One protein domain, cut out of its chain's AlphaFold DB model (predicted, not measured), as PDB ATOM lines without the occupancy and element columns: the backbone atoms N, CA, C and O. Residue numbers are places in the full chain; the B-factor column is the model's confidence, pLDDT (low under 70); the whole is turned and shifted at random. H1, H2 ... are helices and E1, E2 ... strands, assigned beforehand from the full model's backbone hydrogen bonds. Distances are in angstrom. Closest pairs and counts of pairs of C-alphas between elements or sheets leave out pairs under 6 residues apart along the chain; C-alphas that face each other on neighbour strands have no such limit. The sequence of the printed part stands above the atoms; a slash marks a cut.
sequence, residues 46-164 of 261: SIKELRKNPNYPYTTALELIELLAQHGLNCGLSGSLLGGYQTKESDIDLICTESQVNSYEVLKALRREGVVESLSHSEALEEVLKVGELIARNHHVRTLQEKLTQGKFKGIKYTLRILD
ATOM      1  N   SER A  46      31.230  44.884  46.935       71.62
ATOM      2  CA  SER A  46      30.605  45.457  45.742       71.62
ATOM      3  C   SER A  46      29.130  45.065  45.608       71.62
ATOM      4  O   SER A  46      28.351  45.836  45.065       71.62
ATOM      5  N   ILE A  47      28.706  43.943  46.210       74.31
ATOM      6  CA  ILE A  47      27.315  43.456  46.230       74.31
ATOM      7  C   ILE A  47      26.341  44.505  46.797       74.31
ATOM      8  O   ILE A  47      25.233  44.665  46.289       74.31
ATOM      9  N   LYS A  48      26.744  45.246  47.840       71.94
ATOM     10  CA  LYS A  48      25.892  46.294  48.430       71.94
ATOM     11  C   LYS A  48      25.667  47.456  47.468       71.94
ATOM     12  O   LYS A  48      24.573  48.012  47.448       71.94
ATOM     13  N   GLU A  49      26.680  47.803  46.681       67.69
ATOM     14  CA  GLU A  49      26.581  48.862  45.678       67.69
ATOM     15  C   GLU A  49      25.772  48.404  44.457       67.69
ATOM     16  O   GLU A  49      24.980  49.186  43.938       67.69
ATOM     17  N   LEU A  50      25.838  47.118  44.078       69.19
ATOM     18  CA  LEU A  50      24.967  46.559  43.030       69.19
ATOM     19  C   LEU A  50      23.486  46.739  43.346       69.19
ATOM     20  O   LEU A  50      22.698  47.099  42.476       69.19
ATOM     21  N   ARG A  51      23.103  46.518  44.609       71.69
ATOM     22  CA  ARG A  51      21.710  46.667  45.053       71.69
ATOM     23  C   ARG A  51      21.181  48.091  44.872       71.69
ATOM     24  O   ARG A  51      19.971  48.267  44.783       71.69
ATOM     25  N   LYS A  52      22.063  49.096  44.815       69.69
ATOM     26  CA  LYS A  52      21.687  50.504  44.624       69.69
ATOM     27  C   LYS A  52      21.549  50.900  43.152       69.69
ATOM     28  O   LYS A  52      20.896  51.900  42.880       69.69
ATOM     29  N   ASN A  53      22.130  50.141  42.219       65.81
ATOM     30  CA  ASN A  53      22.084  50.408  40.777       65.81
ATOM     31  C   ASN A  53      21.744  49.128  39.989       65.81
ATOM     32  O   ASN A  53      22.639  48.477  39.440       65.81
ATOM     33  N   PRO A  54      20.454  48.750  39.911       65.62
ATOM     34  CA  PRO A  54      20.028  47.525  39.249       65.62
ATOM     35  C   PRO A  54      20.021  47.701  37.724       65.62
ATOM     36  O   PRO A  54      18.984  47.935  37.113       65.62
ATOM     37  N   ASN A  55      21.187  47.562  37.096       72.44
ATOM     38  CA  ASN A  55      21.294  47.405  35.647       72.44
ATOM     39  C   ASN A  55      21.539  45.939  35.299       72.44
ATOM     40  O   ASN A  55      22.332  45.264  35.947       72.44
ATOM     41  N   TYR A  56      20.915  45.439  34.238       62.53
ATOM     42  CA  TYR A  56      21.317  44.168  33.634       62.53
ATOM     43  C   TYR A  56      22.782  44.267  33.152       62.53
ATOM     44  O   TYR A  56      23.107  45.280  32.524       62.53
ATOM     45  N   PRO A  57      23.679  43.287  33.400       76.75
ATOM     46  CA  PRO A  57      23.483  41.942  33.972       76.75
ATOM     47  C   PRO A  57      23.695  41.815  35.504       76.75
ATOM     48  O   PRO A  57      23.752  40.702  36.029       76.75
ATOM     49  N   TYR A  58      23.801  42.917  36.257       83.62
ATOM     50  CA  TYR A  58      24.055  42.878  37.706       83.62
ATOM     51  C   TYR A  58      22.960  42.204  38.522       83.62
ATOM     52  O   TYR A  58      23.265  41.551  39.517       83.62
ATOM     53  N   THR A  59      21.701  42.351  38.117       86.62
ATOM     54  CA  THR A  59      20.573  41.694  38.789       86.62
ATOM     55  C   THR A  59      20.721  40.176  38.733       86.62
ATOM     56  O   THR A  59      20.683  39.521  39.767       86.62
ATOM     57  N   THR A  60      21.010  39.625  37.554       91.62
ATOM     58  CA  THR A  60      21.243  38.187  37.365       91.62
ATOM     59  C   THR A  60      22.491  37.702  38.107       91.62
ATOM     60  O   THR A  60      22.483  36.620  38.690       91.62
ATOM     61  N   ALA A  61      23.560  38.505  38.136       92.94
ATOM     62  CA  ALA A  61      24.755  38.186  38.919       92.94
ATOM     63  C   ALA A  61      24.462  38.137  40.427       92.94
ATOM     64  O   ALA A  61      24.929  37.230  41.114       92.94
ATOM     65  N   LEU A  62      23.668  39.084  40.939       92.06
ATOM     66  CA  LEU A  62      23.245  39.113  42.339       92.06
ATOM     67  C   LEU A  62      22.395  37.888  42.688       92.06
ATOM     68  O   LEU A  62      22.662  37.244  43.697       92.06
ATOM     69  N   GLU A  63      21.434  37.533  41.838       94.31
ATOM     70  CA  GLU A  63      20.611  36.333  42.014       94.31
ATOM     71  C   GLU A  63      21.460  35.055  42.046       94.31
ATOM     72  O   GLU A  63      21.237  34.196  42.896       94.31
ATOM     73  N   LEU A  64      22.462  34.937  41.165       96.00
ATOM     74  CA  LEU A  64      23.383  33.797  41.173       96.00
ATOM     75  C   LEU A  64      24.203  33.751  42.468       96.00
ATOM     76  O   LEU A  64      24.363  32.686  43.056       96.00
ATOM     77  N   ILE A  65      24.708  34.895  42.938       95.25
ATOM     78  CA  ILE A  65      25.450  34.977  44.204       95.25
ATOM     79  C   ILE A  65      24.559  34.574  45.386       95.25
ATOM     80  O   ILE A  65      25.002  33.815  46.246       95.25
ATOM     81  N   GLU A  66      23.319  35.060  45.436       94.31
ATOM     82  CA  GLU A  66      22.367  34.740  46.504       94.31
ATOM     83  C   GLU A  66      21.977  33.257  46.487       94.31
ATOM     84  O   GLU A  66      21.963  32.626  47.544       94.31
ATOM     85  N   LEU A  67      21.764  32.674  45.304       96.31
ATOM     86  CA  LEU A  67      21.550  31.237  45.131       96.31
ATOM     87  C   LEU A  67      22.746  30.424  45.651       96.31
ATOM     88  O   LEU A  67      22.581  29.526  46.471       96.31
ATOM     89  N   LEU A  68      23.968  30.748  45.220       95.62
ATOM     90  CA  LEU A  68      25.174  30.039  45.666       95.62
ATOM     91  C   LEU A  68      25.372  30.168  47.189       95.62
ATOM     92  O   LEU A  68      25.767  29.201  47.843       95.62
ATOM     93  N   ALA A  69      25.032  31.323  47.768       94.19
ATOM     94  CA  ALA A  69      25.071  31.547  49.210       94.19
ATOM     95  C   ALA A  69      24.060  30.685  49.985       94.19
ATOM     96  O   ALA A  69      24.399  30.196  51.063       94.19
ATOM     97  N   GLN A  70      22.865  30.429  49.437       94.69
ATOM     98  CA  GLN A  70      21.892  29.498  50.031       94.69
ATOM     99  C   GLN A  70      22.438  28.065  50.120       94.69
ATOM    100  O   GLN A  70      22.093  27.332  51.044       94.69
ATOM    101  N   HIS A  71      23.343  27.692  49.214       94.25
ATOM    102  CA  HIS A  71      24.062  26.417  49.239       94.25
ATOM    103  C   HIS A  71      25.391  26.469  50.016       94.25
ATOM    104  O   HIS A  71      26.182  25.532  49.936       94.25
ATOM    105  N   GLY A  72      25.659  27.539  50.773       92.31
ATOM    106  CA  GLY A  72      26.832  27.656  51.647       92.31
ATOM    107  C   GLY A  72      28.118  28.136  50.964       92.31
ATOM    108  O   GLY A  72      29.185  28.100  51.583       92.31
ATOM    109  N   LEU A  73      28.053  28.595  49.709       93.38
ATOM    110  CA  LEU A  73      29.207  29.159  49.006       93.38
ATOM    111  C   LEU A  73      29.340  30.657  49.252       93.38
ATOM    112  O   LEU A  73      28.377  31.414  49.195       93.38
ATOM    113  N   ASN A  74      30.572  31.109  49.478       92.88
ATOM    114  CA  ASN A  74      30.844  32.521  49.717       92.88
ATOM    115  C   ASN A  74      31.475  33.170  48.482       92.88
ATOM    116  O   ASN A  74      32.697  33.118  48.300       92.88
ATOM    117  N   CYS A  75      30.623  33.778  47.657       94.44
ATOM    118  CA  CYS A  75      30.971  34.334  46.354       94.44
ATOM    119  C   CYS A  75      30.936  35.870  46.318       94.44
ATOM    120  O   CYS A  75      30.236  36.522  47.090       94.44
ATOM    121  N   GLY A  76      31.689  36.451  45.388       94.00
ATOM    122  CA  GLY A  76      31.647  37.870  45.047       94.00
ATOM    123  C   GLY A  76      32.008  38.098  43.581       94.00
ATOM    124  O   GLY A  76      32.439  37.178  42.887       94.00
ATOM    125  N   LEU A  77      31.836  39.334  43.111       94.00
ATOM    126  CA  LEU A  77      32.101  39.692  41.718       94.00
ATOM    127  C   LEU A  77      33.597  39.752  41.398       94.00
ATOM    128  O   LEU A  77      34.421  40.077  42.254       94.00
ATOM    129  N   SER A  78      33.924  39.523  40.136       93.00
ATOM    130  CA  SER A  78      35.210  39.822  39.515       93.00
ATOM    131  C   SER A  78      34.979  40.412  38.118       93.00
ATOM    132  O   SER A  78      33.849  40.751  37.753       93.00
ATOM    133  N   GLY A  79      36.056  40.580  37.355       91.06
ATOM    134  CA  GLY A  79      35.997  40.979  35.954       91.06
ATOM    135  C   GLY A  79      35.280  42.311  35.732       91.06
ATOM    136  O   GLY A  79      35.381  43.241  36.535       91.06
ATOM    137  N   SER A  80      34.558  42.401  34.613       90.44
ATOM    138  CA  SER A  80      33.951  43.662  34.165       90.44
ATOM    139  C   SER A  80      32.884  44.212  35.108       90.44
ATOM    140  O   SER A  80      32.794  45.427  35.273       90.44
ATOM    141  N   LEU A  81      32.139  43.330  35.780       89.88
ATOM    142  CA  LEU A  81      31.106  43.724  36.736       89.88
ATOM    143  C   LEU A  81      31.697  44.316  38.013       89.88
ATOM    144  O   LEU A  81      31.161  45.303  38.516       89.88
ATOM    145  N   LEU A  82      32.802  43.757  38.519       90.75
ATOM    146  CA  LEU A  82      33.522  44.360  39.640       90.75
ATOM    147  C   LEU A  82      34.106  45.718  39.236       90.75
ATOM    148  O   LEU A  82      33.960  46.678  39.980       90.75
ATOM    149  N   GLY A  83      34.731  45.782  38.059       87.12
ATOM    150  CA  GLY A  83      35.432  46.961  37.555       87.12
ATOM    151  C   GLY A  83      34.557  48.127  37.082       87.12
ATOM    152  O   GLY A  83      35.083  49.207  36.834       87.12
ATOM    153  N   GLY A  84      33.246  47.926  36.917       84.69
ATOM    154  CA  GLY A  84      32.321  48.965  36.445       84.69
ATOM    155  C   GLY A  84      32.420  49.289  34.946       84.69
ATOM    156  O   GLY A  84      31.898  50.312  34.510       84.69
ATOM    157  N   TYR A  85      33.084  48.444  34.151       86.75
ATOM    158  CA  TYR A  85      33.271  48.610  32.699       86.75
ATOM    159  C   TYR A  85      32.509  47.560  31.873       86.75
ATOM    160  O   TYR A  85      32.892  47.214  30.754       86.75
ATOM    161  N   GLN A  86      31.433  47.018  32.436       87.44
ATOM    162  CA  GLN A  86      30.559  46.049  31.790       87.44
ATOM    163  C   GLN A  86      29.814  46.625  30.580       87.44
ATOM    164  O   GLN A  86      29.456  47.802  30.531       87.44
ATOM    165  N   THR A  87      29.509  45.751  29.628       86.44
ATOM    166  CA  THR A  87      28.638  46.032  28.485       86.44
ATOM    167  C   THR A  87      27.408  45.125  28.539       86.44
ATOM    168  O   THR A  87      27.284  44.263  29.408       86.44
ATOM    169  N   LYS A  88      26.479  45.280  27.588       83.12
ATOM    170  CA  LYS A  88      25.322  44.373  27.460       83.12
ATOM    171  C   LYS A  88      25.718  42.923  27.144       83.12
ATOM    172  O   LYS A  88      24.906  42.027  27.336       83.12
ATOM    173  N   GLU A  89      26.940  42.715  26.661       85.88
ATOM    174  CA  GLU A  89      27.506  41.409  26.308       85.88
ATOM    175  C   GLU A  89      28.409  40.842  27.415       85.88
ATOM    176  O   GLU A  89      29.032  39.797  27.220       85.88
ATOM    177  N   SER A  90      28.520  41.533  28.556       89.81
ATOM    178  CA  SER A  90      29.317  41.065  29.688       89.81
ATOM    179  C   SER A  90      28.771  39.766  30.271       89.81
ATOM    180  O   SER A  90      27.568  39.600  30.474       89.81
ATOM    181  N   ASP A  91      29.699  38.870  30.581       93.88
ATOM    182  CA  ASP A  91      29.510  37.662  31.368       93.88
ATOM    183  C   ASP A  91      29.550  37.955  32.877       93.88
ATOM    184  O   ASP A  91      29.882  39.053  33.338       93.88
ATOM    185  N   ILE A  92      29.156  36.951  33.658       95.19
ATOM    186  CA  ILE A  92      29.189  36.979  35.117       95.19
ATOM    187  C   ILE A  92      30.473  36.291  35.591       95.19
ATOM    188  O   ILE A  92      30.550  35.065  35.641       95.19
ATOM    189  N   ASP A  93      31.471  37.077  35.983       95.69
ATOM    190  CA  ASP A  93      32.687  36.564  36.614       95.69
ATOM    191  C   ASP A  93      32.542  36.563  38.136       95.69
ATOM    192  O   ASP A  93      32.382  37.619  38.758       95.69
ATOM    193  N   LEU A  94      32.650  35.387  38.754       96.12
ATOM    194  CA  LEU A  94      32.582  35.216  40.201       96.12
ATOM    195  C   LEU A  94      33.873  34.627  40.758       96.12
ATOM    196  O   LEU A  94      34.505  33.748  40.173       96.12
ATOM    197  N   ILE A  95      34.219  35.077  41.955       95.12
ATOM    198  CA  ILE A  95      35.223  34.455  42.810       95.12
ATOM    199  C   ILE A  95      34.497  33.915  44.034       95.12
ATOM    200  O   ILE A  95      33.799  34.660  44.719       95.12
ATOM    201  N   CYS A  96      34.680  32.634  44.327       95.00
ATOM    202  CA  CYS A  96      34.053  31.958  45.453       95.00
ATOM    203  C   CYS A  96      35.103  31.284  46.335       95.00
ATOM    204  O   CYS A  96      36.163  30.890  45.862       95.00
ATOM    205  N   THR A  97      34.792  31.116  47.616       92.25
ATOM    206  CA  THR A  97      35.585  30.289  48.534       92.25
ATOM    207  C   THR A  97      34.718  29.186  49.115       92.25
ATOM    208  O   THR A  97      33.578  29.445  49.516       92.25
ATOM    209  N   GLU A  98      35.284  27.993  49.231       87.69
ATOM    210  CA  GLU A  98      34.704  26.898  50.005       87.69
ATOM    211  C   GLU A  98      35.073  27.068  51.482       87.69
ATOM    212  O   GLU A  98      36.183  27.480  51.815       87.69
ATOM    213  N   SER A  99      34.135  26.780  52.381       78.75
ATOM    214  CA  SER A  99      34.416  26.750  53.824       78.75
ATOM    215  C   SER A  99      33.828  25.510  54.485       78.75
ATOM    216  O   SER A  99      34.519  24.832  55.235       78.75
ATOM    217  N   GLN A 100      32.569  25.195  54.177       80.56
ATOM    218  CA  GLN A 100      31.829  24.094  54.804       80.56
ATOM    219  C   GLN A 100      31.172  23.144  53.796       80.56
ATOM    220  O   GLN A 100      30.639  22.110  54.185       80.56
ATOM    221  N   VAL A 101      31.199  23.485  52.506       89.50
ATOM    222  CA  VAL A 101      30.505  22.754  51.443       89.50
ATOM    223  C   VAL A 101      31.456  22.454  50.292       89.50
ATOM    224  O   VAL A 101      32.380  23.223  50.021       89.50
ATOM    225  N   ASN A 102      31.203  21.347  49.597       93.00
ATOM    226  CA  ASN A 102      31.885  21.018  48.353       93.00
ATOM    227  C   ASN A 102      31.189  21.763  47.203       93.00
ATOM    228  O   ASN A 102      30.072  21.404  46.825       93.00
ATOM    229  N   SER A 103      31.830  22.802  46.655       94.12
ATOM    230  CA  SER A 103      31.220  23.617  45.595       94.12
ATOM    231  C   SER A 103      30.951  22.813  44.330       94.12
ATOM    232  O   SER A 103      29.981  23.094  43.633       94.12
ATOM    233  N   TYR A 104      31.741  21.775  44.058       94.44
ATOM    234  CA  TYR A 104      31.551  20.941  42.881       94.44
ATOM    235  C   TYR A 104      30.236  20.163  42.943       94.44
ATOM    236  O   TYR A 104      29.492  20.123  41.967       94.44
ATOM    237  N   GLU A 105      29.905  19.604  44.109       96.31
ATOM    238  CA  GLU A 105      28.638  18.893  44.313       96.31
ATOM    239  C   GLU A 105      27.434  19.843  44.273       96.31
ATOM    240  O   GLU A 105      26.400  19.497  43.701       96.31
ATOM    241  N   VAL A 106      27.586  21.073  44.782       96.56
ATOM    242  CA  VAL A 106      26.570  22.131  44.628       96.56
ATOM    243  C   VAL A 106      26.331  22.437  43.148       96.56
ATOM    244  O   VAL A 106      25.192  22.410  42.688       96.56
ATOM    245  N   LEU A 107      27.391  22.676  42.370       97.12
ATOM    246  CA  LEU A 107      27.260  22.998  40.949       97.12
ATOM    247  C   LEU A 107      26.690  21.826  40.133       97.12
ATOM    248  O   LEU A 107      25.887  22.052  39.227       97.12
ATOM    249  N   LYS A 108      27.036  20.576  40.473       97.62
ATOM    250  CA  LYS A 108      26.416  19.380  39.876       97.62
ATOM    251  C   LYS A 108      24.917  19.331  40.136       97.62
ATOM    252  O   LYS A 108      24.157  19.044  39.211       97.62
ATOM    253  N   ALA A 109      24.493  19.592  41.374       97.56
ATOM    254  CA  ALA A 109      23.082  19.602  41.743       97.56
ATOM    255  C   ALA A 109      22.317  20.670  40.952       97.56
ATOM    256  O   ALA A 109      21.357  20.331  40.261       97.56
ATOM    257  N   LEU A 110      22.826  21.907  40.925       97.81
ATOM    258  CA  LEU A 110      22.233  23.008  40.157       97.81
ATOM    259  C   LEU A 110      22.160  22.706  38.651       97.81
ATOM    260  O   LEU A 110      21.171  23.044  38.002       97.81
ATOM    261  N   ARG A 111      23.183  22.047  38.082       97.50
ATOM    262  CA  ARG A 111      23.185  21.620  36.672       97.50
ATOM    263  C   ARG A 111      22.128  20.550  36.407       97.50
ATOM    264  O   ARG A 111      21.437  20.614  35.395       97.50
ATOM    265  N   ARG A 112      21.987  19.574  37.306       97.50
ATOM    266  CA  ARG A 112      20.987  18.497  37.203       97.50
ATOM    267  C   ARG A 112      19.555  19.019  37.351       97.50
ATOM    268  O   ARG A 112      18.654  18.489  36.713       97.50
ATOM    269  N   GLU A 113      19.356  20.042  38.175       97.38
ATOM    270  CA  GLU A 113      18.064  20.704  38.401       97.38
ATOM    271  C   GLU A 113      17.694  21.701  37.290       97.38
ATOM    272  O   GLU A 113      16.597  22.252  37.299       97.38
ATOM    273  N   GLY A 114      18.588  21.933  36.321       96.81
ATOM    274  CA  GLY A 114      18.365  22.873  35.220       96.81
ATOM    275  C   GLY A 114      18.457  24.345  35.629       96.81
ATOM    276  O   GLY A 114      18.046  25.215  34.869       96.81
ATOM    277  N   VAL A 115      18.995  24.637  36.818       97.56
ATOM    278  CA  VAL A 115      19.180  26.009  37.314       97.56
ATOM    279  C   VAL A 115      20.345  26.693  36.598       97.56
ATOM    280  O   VAL A 115      20.268  27.875  36.262       97.56
ATOM    281  N   VAL A 116      21.418  25.940  36.343       97.44
ATOM    282  CA  VAL A 116      22.536  26.355  35.491       97.44
ATOM    283  C   VAL A 116      22.665  25.419  34.300       97.44
ATOM    284  O   VAL A 116      22.426  24.220  34.407       97.44
ATOM    285  N   GLU A 117      23.117  25.945  33.171       97.62
ATOM    286  CA  GLU A 117      23.203  25.216  31.906       97.62
ATOM    287  C   GLU A 117      24.652  25.117  31.421       97.62
ATOM    288  O   GLU A 117      25.490  25.966  31.735       97.62
ATOM    289  N   SER A 118      24.963  24.079  30.642       97.25
ATOM    290  CA  SER A 118      26.216  24.012  29.881       97.25
ATOM    291  C   SER A 118      26.216  25.048  28.760       97.25
ATOM    292  O   SER A 118      25.161  25.432  28.249       97.25
ATOM    293  N   LEU A 119      27.405  25.428  28.298       96.62
ATOM    294  CA  LEU A 119      27.524  26.107  27.013       96.62
ATOM    295  C   LEU A 119      27.122  25.149  25.883       96.62
ATOM    296  O   LEU A 119      27.529  23.985  25.852       96.62
ATOM    297  N   SER A 120      26.331  25.641  24.933       96.25
ATOM    298  CA  SER A 120      26.125  24.940  23.666       96.25
ATOM    299  C   SER A 120      27.432  24.874  22.872       96.25
ATOM    300  O   SER A 120      28.382  25.616  23.129       96.25
ATOM    301  N   HIS A 121      27.488  23.999  21.867       95.81
ATOM    302  CA  HIS A 121      28.678  23.867  21.029       95.81
ATOM    303  C   HIS A 121      29.065  25.188  20.345       95.81
ATOM    304  O   HIS A 121      30.242  25.535  20.300       95.81
ATOM    305  N   SER A 122      28.083  25.946  19.843       95.50
ATOM    306  CA  SER A 122      28.321  27.244  19.204       95.50
ATOM    307  C   SER A 122      28.846  28.282  20.196       95.50
ATOM    308  O   SER A 122      29.804  28.982  19.880       95.50
ATOM    309  N   GLU A 123      28.279  28.350  21.402       95.00
ATOM    310  CA  GLU A 123      28.728  29.268  22.458       95.00
ATOM    311  C   GLU A 123      30.141  28.931  22.953       95.00
ATOM    312  O   GLU A 123      30.950  29.838  23.154       95.00
ATOM    313  N   ALA A 124      30.447  27.641  23.118       94.75
ATOM    314  CA  ALA A 124      31.777  27.171  23.490       94.75
ATOM    315  C   ALA A 124      32.796  27.460  22.377       94.75
ATOM    316  O   ALA A 124      33.878  27.972  22.652       94.75
ATOM    317  N   LEU A 125      32.450  27.204  21.112       94.38
ATOM    318  CA  LEU A 125      33.308  27.529  19.971       94.38
ATOM    319  C   LEU A 125      33.589  29.032  19.881       94.38
ATOM    320  O   LEU A 125      34.740  29.426  19.699       94.38
ATOM    321  N   GLU A 126      32.563  29.868  20.037       92.75
ATOM    322  CA  GLU A 126      32.697  31.325  20.065       92.75
ATOM    323  C   GLU A 126      33.674  31.771  21.163       92.75
ATOM    324  O   GLU A 126      34.547  32.610  20.929       92.75
ATOM    325  N   GLU A 127      33.569  31.182  22.355       90.19
ATOM    326  CA  GLU A 127      34.473  31.474  23.461       90.19
ATOM    327  C   GLU A 127      35.909  31.058  23.140       90.19
ATOM    328  O   GLU A 127      36.820  31.882  23.241       90.19
ATOM    329  N   VAL A 128      36.113  29.834  22.644       91.25
ATOM    330  CA  VAL A 128      37.438  29.339  22.240       91.25
ATOM    331  C   VAL A 128      38.052  30.190  21.133       91.25
ATOM    332  O   VAL A 128      39.255  30.412  21.154       91.25
ATOM    333  N   LEU A 129      37.280  30.719  20.184       88.50
ATOM    334  CA  LEU A 129      37.822  31.613  19.155       88.50
ATOM    335  C   LEU A 129      38.338  32.932  19.758       88.50
ATOM    336  O   LEU A 129      39.399  33.426  19.359       88.50
ATOM    337  N   LYS A 130      37.643  33.464  20.774       84.44
ATOM    338  CA  LYS A 130      38.071  34.661  21.515       84.44
ATOM    339  C   LYS A 130      39.320  34.390  22.365       84.44
ATOM    340  O   LYS A 130      40.229  35.219  22.393       84.44
ATOM    341  N   VAL A 131      39.392  33.235  23.030       79.75
ATOM    342  CA  VAL A 131      40.445  32.909  24.016       79.75
ATOM    343  C   VAL A 131      41.496  31.904  23.528       79.75
ATOM    344  O   VAL A 131      42.258  31.399  24.346       79.75
ATOM    345  N   GLY A 132      41.496  31.551  22.243       73.44
ATOM    346  CA  GLY A 132      42.184  30.376  21.697       73.44
ATOM    347  C   GLY A 132      43.703  30.425  21.808       73.44
ATOM    348  O   GLY A 132      44.376  30.993  20.955       73.44
ATOM    349  N   GLU A 133      44.225  29.794  22.852       81.31
ATOM    350  CA  GLU A 133      45.642  29.564  23.137       81.31
ATOM    351  C   GLU A 133      45.768  28.328  24.042       81.31
ATOM    352  O   GLU A 133      44.785  27.907  24.664       81.31
ATOM    353  N   LEU A 134      46.984  27.785  24.157       88.94
ATOM    354  CA  LEU A 134      47.355  26.628  24.977       88.94
ATOM    355  C   LEU A 134      46.755  25.285  24.529       88.94
ATOM    356  O   LEU A 134      47.517  24.382  24.213       88.94
ATOM    357  N   ILE A 135      45.428  25.145  24.516       90.25
ATOM    358  CA  ILE A 135      44.722  23.884  24.236       90.25
ATOM    359  C   ILE A 135      44.256  23.866  22.781       90.25
ATOM    360  O   ILE A 135      43.676  24.845  22.296       90.25
ATOM    361  N   ALA A 136      44.433  22.737  22.093       88.88
ATOM    362  CA  ALA A 136      43.871  22.540  20.762       88.88
ATOM    363  C   ALA A 136      42.344  22.759  20.744       88.88
ATOM    364  O   ALA A 136      41.603  22.296  21.613       88.88
ATOM    365  N   ARG A 137      41.855  23.466  19.717       90.12
ATOM    366  CA  ARG A 137      40.487  24.015  19.662       90.12
ATOM    367  C   ARG A 137      39.395  22.998  20.000       90.12
ATOM    368  O   ARG A 137      38.530  23.291  20.817       90.12
ATOM    369  N   ASN A 138      39.427  21.823  19.376       89.25
ATOM    370  CA  ASN A 138      38.371  20.819  19.536       89.25
ATOM    371  C   ASN A 138      38.320  20.275  20.971       89.25
ATOM    372  O   ASN A 138      37.238  20.110  21.531       89.25
ATOM    373  N   HIS A 139      39.488  20.065  21.580       90.31
ATOM    374  CA  HIS A 139      39.600  19.664  22.977       90.31
ATOM    375  C   HIS A 139      39.076  20.753  23.911       90.31
ATOM    376  O   HIS A 139      38.273  20.465  24.790       90.31
ATOM    377  N   HIS A 140      39.445  22.010  23.663       92.00
ATOM    378  CA  HIS A 140      38.991  23.131  24.479       92.00
ATOM    379  C   HIS A 140      37.465  23.303  24.434       92.00
ATOM    380  O   HIS A 140      36.844  23.489  25.479       92.00
ATOM    381  N   VAL A 141      36.851  23.184  23.249       94.00
ATOM    382  CA  VAL A 141      35.387  23.237  23.101       94.00
ATOM    383  C   VAL A 141      34.731  22.132  23.920       94.00
ATOM    384  O   VAL A 141      33.848  22.425  24.719       94.00
ATOM    385  N   ARG A 142      35.194  20.884  23.778       92.19
ATOM    386  CA  ARG A 142      34.645  19.752  24.533       92.19
ATOM    387  C   ARG A 142      34.741  19.981  26.041       92.19
ATOM    388  O   ARG A 142      33.734  19.861  26.731       92.19
ATOM    389  N   THR A 143      35.918  20.360  26.538       92.00
ATOM    390  CA  THR A 143      36.118  20.612  27.968       92.00
ATOM    391  C   THR A 143      35.193  21.724  28.465       92.00
ATOM    392  O   THR A 143      34.550  21.550  29.491       92.00
ATOM    393  N   LEU A 144      35.036  22.836  27.733       93.94
ATOM    394  CA  LEU A 144      34.118  23.916  28.130       93.94
ATOM    395  C   LEU A 144      32.653  23.470  28.230       93.94
ATOM    396  O   LEU A 144      31.933  23.962  29.094       93.94
ATOM    397  N   GLN A 145      32.202  22.554  27.370       94.56
ATOM    398  CA  GLN A 145      30.828  22.041  27.424       94.56
ATOM    399  C   GLN A 145      30.580  21.155  28.657       94.56
ATOM    400  O   GLN A 145      29.467  21.130  29.182       94.56
ATOM    401  N   GLU A 146      31.612  20.445  29.121       93.50
ATOM    402  CA  GLU A 146      31.551  19.541  30.279       93.50
ATOM    403  C   GLU A 146      31.679  20.288  31.621       93.50
ATOM    404  O   GLU A 146      31.257  19.769  32.655       93.50
ATOM    405  N   LYS A 147      32.210  21.517  31.616       95.69
ATOM    406  CA  LYS A 147      32.466  22.293  32.833       95.69
ATOM    407  C   LYS A 147      31.215  22.680  33.617       95.69
ATOM    408  O   LYS A 147      30.143  22.988  33.079       95.69
ATOM    409  N   LEU A 148      31.409  22.737  34.929       97.06
ATOM    410  CA  LEU A 148      30.461  23.262  35.904       97.06
ATOM    411  C   LEU A 148      30.836  24.668  36.370       97.06
ATOM    412  O   LEU A 148      29.947  25.479  36.637       97.06
ATOM    413  N   THR A 149      32.134  24.985  36.420       96.94
ATOM    414  CA  THR A 149      32.631  26.327  36.764       96.94
ATOM    415  C   THR A 149      32.460  27.335  35.630       96.94
ATOM    416  O   THR A 149      32.613  28.530  35.851       96.94
ATOM    417  N   GLN A 150      32.086  26.886  34.432       96.75
ATOM    418  CA  GLN A 150      31.734  27.736  33.297       96.75
ATOM    419  C   GLN A 150      30.426  27.237  32.680       96.75
ATOM    420  O   GLN A 150      30.239  26.035  32.496       96.75
ATOM    421  N   GLY A 151      29.497  28.144  32.390       97.06
ATOM    422  CA  GLY A 151      28.161  27.770  31.930       97.06
ATOM    423  C   GLY A 151      27.252  28.971  31.737       97.06
ATOM    424  O   GLY A 151      27.736  30.077  31.511       97.06
ATOM    425  N   LYS A 152      25.935  28.759  31.828       97.38
ATOM    426  CA  LYS A 152      24.931  29.828  31.804       97.38
ATOM    427  C   LYS A 152      24.021  29.793  33.017       97.38
ATOM    428  O   LYS A 152      23.652  28.726  33.496       97.38
ATOM    429  N   PHE A 153      23.617  30.972  33.462       97.69
ATOM    430  CA  PHE A 153      22.563  31.169  34.444       97.69
ATOM    431  C   PHE A 153      21.568  32.180  33.876       97.69
ATOM    432  O   PHE A 153      21.957  33.290  33.510       97.69
ATOM    433  N   LYS A 154      20.299  31.773  33.727       95.69
ATOM    434  CA  LYS A 154      19.240  32.570  33.074       95.69
ATOM    435  C   LYS A 154      19.667  33.145  31.710       95.69
ATOM    436  O   LYS A 154      19.433  34.312  31.411       95.69
ATOM    437  N   GLY A 155      20.341  32.328  30.897       94.75
ATOM    438  CA  GLY A 155      20.833  32.719  29.570       94.75
ATOM    439  C   GLY A 155      22.113  33.568  29.548       94.75
ATOM    440  O   GLY A 155      22.621  33.832  28.462       94.75
ATOM    441  N   ILE A 156      22.675  33.958  30.699       95.12
ATOM    442  CA  ILE A 156      23.925  34.734  30.774       95.12
ATOM    443  C   ILE A 156      25.097  33.810  31.078       95.12
ATOM    444  O   ILE A 156      25.025  33.016  32.015       95.12
ATOM    445  N   LYS A 157      26.187  33.931  30.308       96.38
ATOM    446  CA  LYS A 157      27.421  33.174  30.552       96.38
ATOM    447  C   LYS A 157      28.013  33.542  31.914       96.38
ATOM    448  O   LYS A 157      28.034  34.716  32.281       96.38
ATOM    449  N   TYR A 158      28.517  32.554  32.641       97.00
ATOM    450  CA  TYR A 158      29.238  32.756  33.890       97.00
ATOM    451  C   TYR A 158      30.583  32.029  33.883       97.00
ATOM    452  O   TYR A 158      30.727  30.975  33.259       97.00
ATOM    453  N   THR A 159      31.526  32.552  34.666       96.62
ATOM    454  CA  THR A 159      32.760  31.870  35.072       96.62
ATOM    455  C   THR A 159      32.915  31.975  36.589       96.62
ATOM    456  O   THR A 159      32.917  33.069  37.145       96.62
ATOM    457  N   LEU A 160      33.070  30.843  37.274       96.50
ATOM    458  CA  LEU A 160      33.347  30.757  38.706       96.50
ATOM    459  C   LEU A 160      34.804  30.345  38.918       96.50
ATOM    460  O   LEU A 160      35.236  29.289  38.465       96.50
ATOM    461  N   ARG A 161      35.556  31.134  39.682       96.25
ATOM    462  CA  ARG A 161      36.842  30.708  40.246       96.25
ATOM    463  C   ARG A 161      36.644  30.331  41.703       96.25
ATOM    464  O   ARG A 161      36.361  31.195  42.531       96.25
ATOM    465  N   ILE A 162      36.802  29.048  42.014       95.81
ATOM    466  CA  ILE A 162      36.765  28.551  43.389       95.81
ATOM    467  C   ILE A 162      38.181  28.635  43.956       95.81
ATOM    468  O   ILE A 162      39.053  27.879  43.540       95.81
ATOM    469  N   LEU A 163      38.433  29.584  44.853       93.50
ATOM    470  CA  LEU A 163      39.765  29.807  45.405       93.50
ATOM    471  C   LEU A 163      40.088  28.811  46.509       93.50
ATOM    472  O   LEU A 163      39.321  28.665  47.465       93.50
ATOM    473  N   ASP A 164      41.279  28.232  46.412       88.75
ATOM    474  CA  ASP A 164      41.927  27.508  47.495       88.75
ATOM    475  C   ASP A 164      43.352  28.036  47.676       88.75
ATOM    476  O   ASP A 164      44.295  27.647  46.992       88.75
TER     477      ASP A 164
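This is residues 46 to 164 of the 261 residues of an uncharacterized protein of Desulfurococcaceae archaeon (UniProt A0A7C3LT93). What does the model look like? A strongly twisted sheet of four strands makes the body, with H2 packed slantwise on it and H4 on the same face, while H5 and H6 cross steeply as a small lobe at one end of the longest axis and H1 sits toward the other end. What is it built of? The printed part has 119 residues with six named helices and four named strands, in the order H1 H2 E1 H3 E2 H4 H5 H6 E3 E4, and its class is mixed, helices and strands. The sheet is mixed, in the order E1 E2 E4 E3. How compact is it? It is compact, with a radius of gyration of the C-alphas of 14.3 A and spans of 41 by 33 by 27 A.

What do the first helices meet? H1, residues 46 to 50, touches H2, residues 58 to 70, which touches H1 with its residues 58 to 62 alone; the closest C-alphas of the two, those of Leu 50 and Tyr 58, are 6.5 A apart. H1 only grazes the sheet, and H2 is on it at a height over the sheet of 5.9 A. How do the strands pair? E1, residues 74 to 77, is antiparallel to E2, residues 92 to 97, with N 76 and O 95 2.8 A apart. E2 is parallel to E4, residues 156 to 163, with N 94 and O 159 2.8 A apart; E4 forms a hairpin with E3, residues 150 to 153, with N 158 and O 151 2.8 A apart. Where are the other helices? H3, residues 79 to 83, and H4, residues 103 to 112, lie on opposite faces of the sheet. H5, residues 121 to 131, touches H6, residues 137 to 146, at a steep tilt of 58 degrees, opposite ways, with the C-alphas of Ala 124 and Val 141 closest at 5.4 A; both are only just not on the sheet, with 4 pairs of C-alphas within 10 A each. In each of the six helices every O i to N i+4 pair is within hydrogen-bond range.

Where do the elements begin and end? H1 begins at C-alpha 46 (30.605, 45.457, 45.742), and E4 ends at C-alpha 163 (39.765, 29.807, 45.405). Which are long? From first to last C-alpha, E4 measures 22.1 A, H2 18.3 A, E2 16.3 A and H5 15.1 A.

How far does it reach? The two C-alphas farthest apart, of Lys 52 and Ala 136, are 42.9 A apart. Is the printed part unbroken? It has no cut, and no link is long. Where is confidence low? Residues 49 to 50, 52 to 54 and 56 have pLDDT under 70.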